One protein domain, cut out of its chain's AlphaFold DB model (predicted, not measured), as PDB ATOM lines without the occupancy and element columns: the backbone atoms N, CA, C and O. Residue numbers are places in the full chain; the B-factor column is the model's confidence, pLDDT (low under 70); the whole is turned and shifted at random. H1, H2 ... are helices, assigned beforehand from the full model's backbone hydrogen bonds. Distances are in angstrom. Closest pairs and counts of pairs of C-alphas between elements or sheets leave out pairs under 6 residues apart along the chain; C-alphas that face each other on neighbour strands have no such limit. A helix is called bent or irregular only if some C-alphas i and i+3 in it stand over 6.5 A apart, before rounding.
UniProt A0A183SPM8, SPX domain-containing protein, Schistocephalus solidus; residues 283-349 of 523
ATOM      1  N   LEU A 283     157.950 160.886 169.103       49.59
ATOM      2  CA  LEU A 283     157.910 162.192 168.449       49.59
ATOM      3  C   LEU A 283     156.650 162.931 168.919       49.59
ATOM      4  O   LEU A 283     155.555 162.386 168.819       49.59
ATOM      5  N   ALA A 284     156.836 164.110 169.517       53.81
ATOM      6  CA  ALA A 284     155.868 164.828 170.348       53.81
ATOM      7  C   ALA A 284     154.493 165.049 169.680       53.81
ATOM      8  O   ALA A 284     154.184 166.132 169.187       53.81
ATOM      9  N   TYR A 285     153.638 164.025 169.717       56.81
ATOM     10  CA  TYR A 285     152.252 164.074 169.250       56.81
ATOM     11  C   TYR A 285     151.424 165.080 170.063       56.81
ATOM     12  O   TYR A 285     150.541 165.751 169.536       56.81
ATOM     13  N   THR A 286     151.766 165.249 171.341       63.50
ATOM     14  CA  THR A 286     151.047 166.103 172.292       63.50
ATOM     15  C   THR A 286     151.053 167.579 171.898       63.50
ATOM     16  O   THR A 286     150.030 168.248 172.019       63.50
ATOM     17  N   PHE A 287     152.172 168.096 171.384       70.00
ATOM     18  CA  PHE A 287     152.271 169.507 171.011       70.00
ATOM     19  C   PHE A 287     151.611 169.806 169.657       70.00
ATOM     20  O   PHE A 287     150.931 170.821 169.513       70.00
ATOM     21  N   GLY A 288     151.753 168.900 168.682       72.19
ATOM     22  CA  GLY A 288     151.041 169.001 167.405       72.19
ATOM     23  C   GLY A 288     149.523 168.978 167.594       72.19
ATOM     24  O   GLY A 288     148.820 169.794 167.003       72.19
ATOM     25  N   LEU A 289     149.033 168.117 168.490       77.25
ATOM     26  CA  LEU A 289     147.617 168.053 168.849       77.25
ATOM     27  C   LEU A 289     147.131 169.341 169.532       77.25
ATOM     28  O   LEU A 289     146.042 169.817 169.228       77.25
ATOM     29  N   LEU A 290     147.943 169.945 170.406       81.94
ATOM     30  CA  LEU A 290     147.611 171.223 171.041       81.94
ATOM     31  C   LEU A 290     147.453 172.350 170.011       81.94
ATOM     32  O   LEU A 290     146.476 173.094 170.069       81.94
ATOM     33  N   LEU A 291     148.372 172.456 169.047       82.25
ATOM     34  CA  LEU A 291     148.258 173.440 167.967       82.25
ATOM     35  C   LEU A 291     147.063 173.153 167.048       82.25
ATOM     36  O   LEU A 291     146.373 174.089 166.654       82.25
ATOM     37  N   ALA A 292     146.786 171.884 166.740       83.06
ATOM     38  CA  ALA A 292     145.629 171.497 165.934       83.06
ATOM     39  C   ALA A 292     144.302 171.855 166.626       83.06
ATOM     40  O   ALA A 292     143.416 172.429 165.997       83.06
ATOM     41  N   ASN A 293     144.191 171.593 167.930       87.50
ATOM     42  CA  ASN A 293     143.020 171.960 168.726       87.50
ATOM     43  C   ASN A 293     142.863 173.479 168.849       87.50
ATOM     44  O   ASN A 293     141.742 173.978 168.795       87.50
ATOM     45  N   LEU A 294     143.971 174.221 168.963       89.88
ATOM     46  CA  LEU A 294     143.951 175.683 168.928       89.88
ATOM     47  C   LEU A 294     143.371 176.179 167.595       89.88
ATOM     48  O   LEU A 294     142.414 176.945 167.590       89.88
ATOM     49  N   TRP A 295     143.887 175.689 166.466       90.19
ATOM     50  CA  TRP A 295     143.372 176.030 165.135       90.19
ATOM     51  C   TRP A 295     141.888 175.681 164.971       90.19
ATOM     52  O   TRP A 295     141.105 176.526 164.538       90.19
ATOM     53  N   GLY A 296     141.490 174.468 165.363       88.31
ATOM     54  CA  GLY A 296     140.097 174.024 165.317       88.31
ATOM     55  C   GLY A 296     139.176 174.891 166.180       88.31
ATOM     56  O   GLY A 296     138.117 175.303 165.716       88.31
ATOM     57  N   GLY A 297     139.599 175.243 167.396       91.88
ATOM     58  CA  GLY A 297     138.835 176.107 168.297       91.88
ATOM     59  C   GLY A 297     138.623 177.514 167.737       91.88
ATOM     60  O   GLY A 297     137.504 178.020 167.753       91.88
ATOM     61  N   PHE A 298     139.665 178.132 167.174       93.00
ATOM     62  CA  PHE A 298     139.558 179.453 166.544       93.00
ATOM     63  C   PHE A 298     138.704 179.442 165.265       93.00
ATOM     64  O   PHE A 298     137.997 180.416 164.999       93.00
ATOM     65  N   LEU A 299     138.706 178.340 164.506       89.25
ATOM     66  CA  LEU A 299     137.798 178.149 163.371       89.25
ATOM     67  C   LEU A 299     136.337 178.027 163.830       89.25
ATOM     68  O   LEU A 299     135.459 178.663 163.252       89.25
ATOM     69  N   ILE A 300     136.073 177.257 164.885       88.81
ATOM     70  CA  ILE A 300     134.730 177.133 165.471       88.81
ATOM     71  C   ILE A 300     134.256 178.498 165.993       88.81
ATOM     72  O   ILE A 300     133.131 178.895 165.703       88.81
ATOM     73  N   LEU A 301     135.118 179.262 166.675       89.38
ATOM     74  CA  LEU A 301     134.805 180.626 167.122       89.38
ATOM     75  C   LEU A 301     134.473 181.569 165.960       89.38
ATOM     76  O   LEU A 301     133.582 182.399 166.097       89.38
ATOM     77  N   TYR A 302     135.156 181.442 164.820       86.31
ATOM     78  CA  TYR A 302     134.825 182.197 163.610       86.31
ATOM     79  C   TYR A 302     133.429 181.823 163.078       86.31
ATOM     80  O   TYR A 302     132.603 182.707 162.846       86.31
ATOM     81  N   ILE A 303     133.148 180.522 162.935       84.38
ATOM     82  CA  ILE A 303     131.883 180.008 162.380       84.38
ATOM     83  C   ILE A 303     130.690 180.366 163.278       84.38
ATOM     84  O   ILE A 303     129.662 180.816 162.779       84.38
ATOM     85  N   TYR A 304     130.831 180.213 164.598       85.56
ATOM     86  CA  TYR A 304     129.761 180.448 165.578       85.56
ATOM     87  C   TYR A 304     129.826 181.831 166.241       85.56
ATOM     88  O   TYR A 304     129.131 182.082 167.225       85.56
ATOM     89  N   SER A 305     130.629 182.743 165.696       85.94
ATOM     90  CA  SER A 305     130.842 184.103 166.212       85.94
ATOM     91  C   SER A 305     129.537 184.846 166.523       85.94
ATOM     92  O   SER A 305     129.395 185.414 167.606       85.94
ATOM     93  N   ALA A 306     128.546 184.743 165.632       79.44
ATOM     94  CA  ALA A 306     127.226 185.355 165.792       79.44
ATOM     95  C   ALA A 306     126.433 184.819 167.000       79.44
ATOM     96  O   ALA A 306     125.742 185.586 167.661       79.44
ATOM     97  N   HIS A 307     126.549 183.525 167.314       82.25
ATOM     98  CA  HIS A 307     125.857 182.912 168.455       82.25
ATOM     99  C   HIS A 307     126.544 183.214 169.790       82.25
ATOM    100  O   HIS A 307     125.886 183.275 170.823       82.25
ATOM    101  N   ILE A 308     127.867 183.389 169.767       84.00
ATOM    102  CA  ILE A 308     128.699 183.601 170.963       84.00
ATOM    103  C   ILE A 308     128.839 185.106 171.278       84.00
ATOM    104  O   ILE A 308     129.309 185.479 172.349       84.00
ATOM    105  N   GLY A 309     128.419 185.989 170.365       84.00
ATOM    106  CA  GLY A 309     128.536 187.442 170.526       84.00
ATOM    107  C   GLY A 309     129.968 187.963 170.353       84.00
ATOM    108  O   GLY A 309     130.294 189.047 170.828       84.00
ATOM    109  N   VAL A 310     130.834 187.199 169.684       84.12
ATOM    110  CA  VAL A 310     132.220 187.594 169.388       84.12
ATOM    111  C   VAL A 310     132.276 188.159 167.969       84.12
ATOM    112  O   VAL A 310     131.673 187.576 167.071       84.12
ATOM    113  N   PRO A 311     133.016 189.249 167.703       86.50
ATOM    114  CA  PRO A 311     133.209 189.728 166.340       86.50
ATOM    115  C   PRO A 311     133.829 188.662 165.434       86.50
ATOM    116  O   PRO A 311     134.884 188.110 165.744       86.50
ATOM    117  N   GLN A 312     133.202 188.404 164.286       81.44
ATOM    118  CA  GLN A 312     133.564 187.307 163.386       81.44
ATOM    119  C   GLN A 312     135.047 187.294 162.985       81.44
ATOM    120  O   GLN A 312     135.645 186.224 162.936       81.44
ATOM    121  N   PHE A 313     135.675 188.449 162.747       86.38
ATOM    122  CA  PHE A 313     137.074 188.512 162.299       86.38
ATOM    123  C   PHE A 313     138.095 188.676 163.436       86.38
ATOM    124  O   PHE A 313     139.298 188.642 163.182       86.38
ATOM    125  N   ALA A 314     137.657 188.770 164.696       89.25
ATOM    126  CA  ALA A 314     138.576 188.805 165.832       89.25
ATOM    127  C   ALA A 314     139.301 187.458 166.062       89.25
ATOM    128  O   ALA A 314     140.529 187.475 166.178       89.25
ATOM    129  N   PRO A 315     138.629 186.282 166.064       90.31
ATOM    130  CA  PRO A 315     139.298 184.991 166.227       90.31
ATOM    131  C   PRO A 315     140.450 184.734 165.231       90.31
ATOM    132  O   PRO A 315     141.561 184.456 165.690       90.31
ATOM    133  N   PRO A 316     140.277 184.855 163.898       89.19
ATOM    134  CA  PRO A 316     141.379 184.614 162.963       89.19
ATOM    135  C   PRO A 316     142.544 185.600 163.144       89.19
ATOM    136  O   PRO A 316     143.702 185.190 163.040       89.19
ATOM    137  N   PHE A 317     142.274 186.869 163.469       89.81
ATOM    138  CA  PHE A 317     143.323 187.848 163.766       89.81
ATOM    139  C   PHE A 317     144.133 187.461 165.009       89.81
ATOM    140  O   PHE A 317     145.365 187.398 164.962       89.81
ATOM    141  N   VAL A 318     143.446 187.140 166.110       92.06
ATOM    142  CA  VAL A 318     144.077 186.725 167.369       92.06
ATOM    143  C   VAL A 318     144.906 185.457 167.169       92.06
ATOM    144  O   VAL A 318     146.033 185.394 167.660       92.06
ATOM    145  N   LEU A 319     144.411 184.478 166.405       91.12
ATOM    146  CA  LEU A 319     145.165 183.263 166.092       91.12
ATOM    147  C   LEU A 319     146.497 183.589 165.401       91.12
ATOM    148  O   LEU A 319     147.540 183.082 165.818       91.12
ATOM    149  N   VAL A 320     146.487 184.461 164.386       88.00
ATOM    150  CA  VAL A 320     147.710 184.883 163.683       88.00
ATOM    151  C   VAL A 320     148.684 185.565 164.649       88.00
ATOM    152  O   VAL A 320     149.862 185.203 164.680       88.00
ATOM    153  N   VAL A 321     148.204 186.480 165.496       90.25
ATOM    154  CA  VAL A 321     149.038 187.158 166.507       90.25
ATOM    155  C   VAL A 321     149.649 186.160 167.494       90.25
ATOM    156  O   VAL A 321     150.851 186.222 167.759       90.25
ATOM    157  N   VAL A 322     148.866 185.202 167.996       90.69
ATOM    158  CA  VAL A 322     149.343 184.152 168.912       90.69
ATOM    159  C   VAL A 322     150.399 183.272 168.241       90.69
ATOM    160  O   VAL A 322     151.410 182.955 168.868       90.69
ATOM    161  N   MET A 323     150.226 182.918 166.964       87.69
ATOM    162  CA  MET A 323     151.224 182.151 166.208       87.69
ATOM    163  C   MET A 323     152.529 182.931 166.018       87.69
ATOM    164  O   MET A 323     153.608 182.376 166.242       87.69
ATOM    165  N   PHE A 324     152.455 184.222 165.685       86.62
ATOM    166  CA  PHE A 324     153.640 185.079 165.594       86.62
ATOM    167  C   PHE A 324     154.345 185.231 166.943       86.62
ATOM    168  O   PHE A 324     155.559 185.034 167.023       86.62
ATOM    169  N   ALA A 325     153.598 185.513 168.012       89.81
ATOM    170  CA  ALA A 325     154.136 185.629 169.363       89.81
ATOM    171  C   ALA A 325     154.791 184.319 169.824       89.81
ATOM    172  O   ALA A 325     155.881 184.342 170.396       89.81
ATOM    173  N   TYR A 326     154.177 183.172 169.520       87.75
ATOM    174  CA  TYR A 326     154.741 181.855 169.800       87.75
ATOM    175  C   TYR A 326     156.081 181.652 169.085       87.75
ATOM    176  O   TYR A 326     157.070 181.315 169.740       87.75
ATOM    177  N   VAL A 327     156.136 181.881 167.769       86.25
ATOM    178  CA  VAL A 327     157.348 181.667 166.962       86.25
ATOM    179  C   VAL A 327     158.473 182.625 167.375       86.25
ATOM    180  O   VAL A 327     159.621 182.192 167.491       86.25
ATOM    181  N   LEU A 328     158.152 183.894 167.647       87.75
ATOM    182  CA  LEU A 328     159.113 184.939 168.027       87.75
ATOM    183  C   LEU A 328     159.517 184.905 169.509       87.75
ATOM    184  O   LEU A 328     160.495 185.553 169.883       87.75
ATOM    185  N   SER A 329     158.802 184.147 170.347       86.88
ATOM    186  CA  SER A 329     159.039 184.116 171.790       86.88
ATOM    187  C   SER A 329     160.487 183.712 172.125       86.88
ATOM    188  O   SER A 329     160.927 182.607 171.766       86.88
ATOM    189  N   PRO A 330     161.236 184.560 172.860       84.06
ATOM    190  CA  PRO A 330     162.611 184.269 173.261       84.06
ATOM    191  C   PRO A 330     162.691 183.281 174.433       84.06
ATOM    192  O   PRO A 330     163.779 182.796 174.744       84.06
ATOM    193  N   LEU A 331     161.563 182.972 175.080       86.88
ATOM    194  CA  LEU A 331     161.516 182.110 176.258       86.88
ATOM    195  C   LEU A 331     161.878 180.659 175.889       86.88
ATOM    196  O   LEU A 331     161.373 180.153 174.882       86.88
ATOM    197  N   PRO A 332     162.687 179.942 176.697       77.75
ATOM    198  CA  PRO A 332     163.116 178.565 176.429       77.75
ATOM    199  C   PRO A 332     162.015 177.522 176.717       77.75
ATOM    200  O   PRO A 332     162.284 176.441 177.233       77.75
ATOM    201  N   VAL A 333     160.762 177.839 176.387       76.12
ATOM    202  CA  VAL A 333     159.563 177.026 176.643       76.12
ATOM    203  C   VAL A 333     158.894 176.696 175.303       76.12
ATOM    204  O   VAL A 333     159.021 177.473 174.358       76.12
ATOM    205  N   LEU A 334     158.196 175.557 175.212       73.94
ATOM    206  CA  LEU A 334     157.484 175.081 174.011       73.94
ATOM    207  C   LEU A 334     158.383 174.997 172.757       73.94
ATOM    208  O   LEU A 334     158.299 175.808 171.839       73.94
ATOM    209  N   HIS A 335     159.266 173.996 172.725       77.19
ATOM    210  CA  HIS A 335     160.105 173.669 171.561       77.19
ATOM    211  C   HIS A 335     160.964 174.828 171.014       77.19
ATOM    212  O   HIS A 335     161.161 174.950 169.806       77.19
ATOM    213  N   TYR A 336     161.570 175.628 171.901       80.69
ATOM    214  CA  TYR A 336     162.465 176.747 171.556       80.69
ATOM    215  C   TYR A 336     163.448 176.448 170.407       80.69
ATOM    216  O   TYR A 336     163.558 177.232 169.465       80.69
ATOM    217  N   ARG A 337     164.134 175.292 170.438       77.44
ATOM    218  CA  ARG A 337     165.092 174.898 169.385       77.44
ATOM    219  C   ARG A 337     164.427 174.775 168.010       77.44
ATOM    220  O   ARG A 337     164.976 175.278 167.035       77.44
ATOM    221  N   ALA A 338     163.243 174.162 167.947       82.12
ATOM    222  CA  ALA A 338     162.483 174.013 166.709       82.12
ATOM    223  C   ALA A 338     161.966 175.364 166.205       82.12
ATOM    224  O   ALA A 338     162.067 175.630 165.015       82.12
ATOM    225  N   ARG A 339     161.507 176.259 167.093       86.69
ATOM    226  CA  ARG A 339     161.080 177.619 166.706       86.69
ATOM    227  C   ARG A 339     162.226 178.450 166.142       86.69
ATOM    228  O   ARG A 339     162.056 179.125 165.138       86.69
ATOM    229  N   ARG A 340     163.413 178.377 166.752       83.56
ATOM    230  CA  ARG A 340     164.617 179.080 166.271       83.56
ATOM    231  C   ARG A 340     165.104 178.520 164.940       83.56
ATOM    232  O   ARG A 340     165.503 179.289 164.070       83.56
ATOM    233  N   TRP A 341     165.054 177.199 164.777       82.75
ATOM    234  CA  TRP A 341     165.325 176.559 163.495       82.75
ATOM    235  C   TRP A 341     164.293 176.976 162.441       82.75
ATOM    236  O   TRP A 341     164.687 177.415 161.366       82.75
ATOM    237  N   PHE A 342     163.000 176.950 162.777       82.25
ATOM    238  CA  PHE A 342     161.916 177.395 161.903       82.25
ATOM    239  C   PHE A 342     162.100 178.855 161.505       82.25
ATOM    240  O   PHE A 342     162.104 179.128 160.321       82.25
ATOM    241  N   LEU A 343     162.364 179.772 162.439       81.06
ATOM    242  CA  LEU A 343     162.681 181.171 162.137       81.06
ATOM    243  C   LEU A 343     163.871 181.297 161.188       81.06
ATOM    244  O   LEU A 343     163.811 182.056 160.228       81.06
ATOM    245  N   LYS A 344     164.941 180.531 161.422       75.38
ATOM    246  CA  LYS A 344     166.114 180.537 160.548       75.38
ATOM    247  C   LYS A 344     165.745 180.093 159.130       75.38
ATOM    248  O   LYS A 344     166.122 180.772 158.188       75.38
ATOM    249  N   ILE A 345     164.996 179.001 158.972       71.69
ATOM    250  CA  ILE A 345     164.546 178.493 157.663       71.69
ATOM    251  C   ILE A 345     163.508 179.419 157.013       71.69
ATOM    252  O   ILE A 345     163.576 179.673 155.812       71.69
ATOM    253  N   PHE A 346     162.581 179.958 157.800       69.81
ATOM    254  CA  PHE A 346     161.535 180.889 157.387       69.81
ATOM    255  C   PHE A 346     162.145 182.162 156.794       69.81
ATOM    256  O   PHE A 346     161.744 182.589 155.716       69.81
ATOM    257  N   LEU A 347     163.213 182.679 157.412       65.50
ATOM    258  CA  LEU A 347     164.011 183.792 156.886       65.50
ATOM    259  C   LEU A 347     164.821 183.447 155.616       65.50
ATOM    260  O   LEU A 347     165.425 184.333 155.023       65.50
ATOM    261  N   TYR A 348     164.862 182.187 155.177       62.22
ATOM    262  CA  TYR A 348     165.473 181.788 153.901       62.22
ATOM    263  C   TYR A 348     164.440 181.410 152.828       62.22
ATOM    264  O   TYR A 348     164.783 181.337 151.645       62.22
ATOM    265  N   SER A 349     163.175 181.186 153.200       63.59
ATOM    266  CA  SER A 349     162.116 180.723 152.298       63.59
ATOM    267  C   SER A 349     160.952 181.716 152.240       63.59
ATOM    268  O   SER A 349     159.818 181.421 152.594       63.59
TER     269      SER A 349
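AT A GLANCE: This is residues 283 to 349 of the 523 residues of the protein "SPX domain-containing protein" of Schistocephalus solidus (UniProt A0A183SPM8). Two long helices, H1 and H3, make a narrow V at 26 degrees: the chain runs along H1 to the closed end, turns there through the short H2, and comes back along H3, while H4 stands across the far end of H3 and makes a corner with it. H1 and H3 meet only near the closed end, where residues 295 to 302 come together with residues 314 to 319, and from there the first part of H1 spreads away from H3. The last residues, 344 to 349, stick out beyond the rest. The printed part has 67 residues with four named helices, in the order H1, H2, H3, H4, and no named strand, and its class is all helix. It is loose, with a radius of gyration of the C-alphas of 14.3 A, and elongated, spanning 40 by 25 by 22 A along its three main axes.

IN THESE COORDINATES: Start at Leu 283, the first printed residue, and go two residues on to C-alpha 285 at (152.252, 164.074, 169.250). There H1 begins, the longest helix with 19 residues, and it runs from Tyr 285 to Ile 303, 26.8 A from first to last C-alpha. One residue later comes H2, four residues from Ser 305 to Ile 308, 5.2 A long. Five more residues bring you to C-alpha 314 at (138.576, 188.805, 165.832), where H3 begins; its 15 residues, Ala 314 to Leu 328, cover 21.0 A. After seven further residues you reach H4, 11 residues from Tyr 336 to Phe 346, 14.8 A from first to last C-alpha, and it ends at C-alpha 346 at (161.535, 180.889, 157.387). No helix here is bent or irregular.

HOW THE PARTS SIT: Look first at H1 and H3, which touch, with 10 pairs of C-alphas within 8 A. Their closest C-alphas are those of Phe 298 and Pro 315, 5.6 A apart. H1 touches H3 with residues 295 to 302 alone, and H3 touches H1 with residues 314 to 319 alone. The two run opposite ways at a shallow tilt of 26 degrees, and their centres are 12.3 A apart. H2 is close to H1 but not clearly touching it: the closest C-alphas, those of Leu 301 and Ile 308, are 7.8 A apart. H2 and H3 are apart, though they follow each other in the chain. At the other end of H3, residues 327 to 328 alone touch H4, and the closest C-alphas are those of Val 327 and Arg 339, 5.5 A apart. The lines of H3 and H4 are about perpendicular, at 78 degrees, and their centres are 16.6 A apart. H4 is apart from H1 and from H2. Along the backbones of H1, H3 and H4, each O of residue i is within hydrogen-bond range of N of residue i+4. H2 is too short for such a pair, and its one pair of O i and N i+3 is within range.

THE WHOLE: The two C-alphas farthest apart are those of His 307, in H2, and Tyr 348, after H4, at 42.2 A. From C-alpha 283 to C-alpha 349 it is 24.9 A. The printed part has no cut. The links from H1 to H2 and from H2 to H3 are tight, the link from H3 to H4 is short, and no link is long. Residues 344 to 349, of which 344 to 346 belong to H4, stand free. The mean pLDDT of the printed part is 81.7; look for low values, under 70, in the B-factor column at residues 283 to 286 and 346 to 349. Of the four helices of this model, H3 has a mean pLDDT of 89 and H4 one of 79.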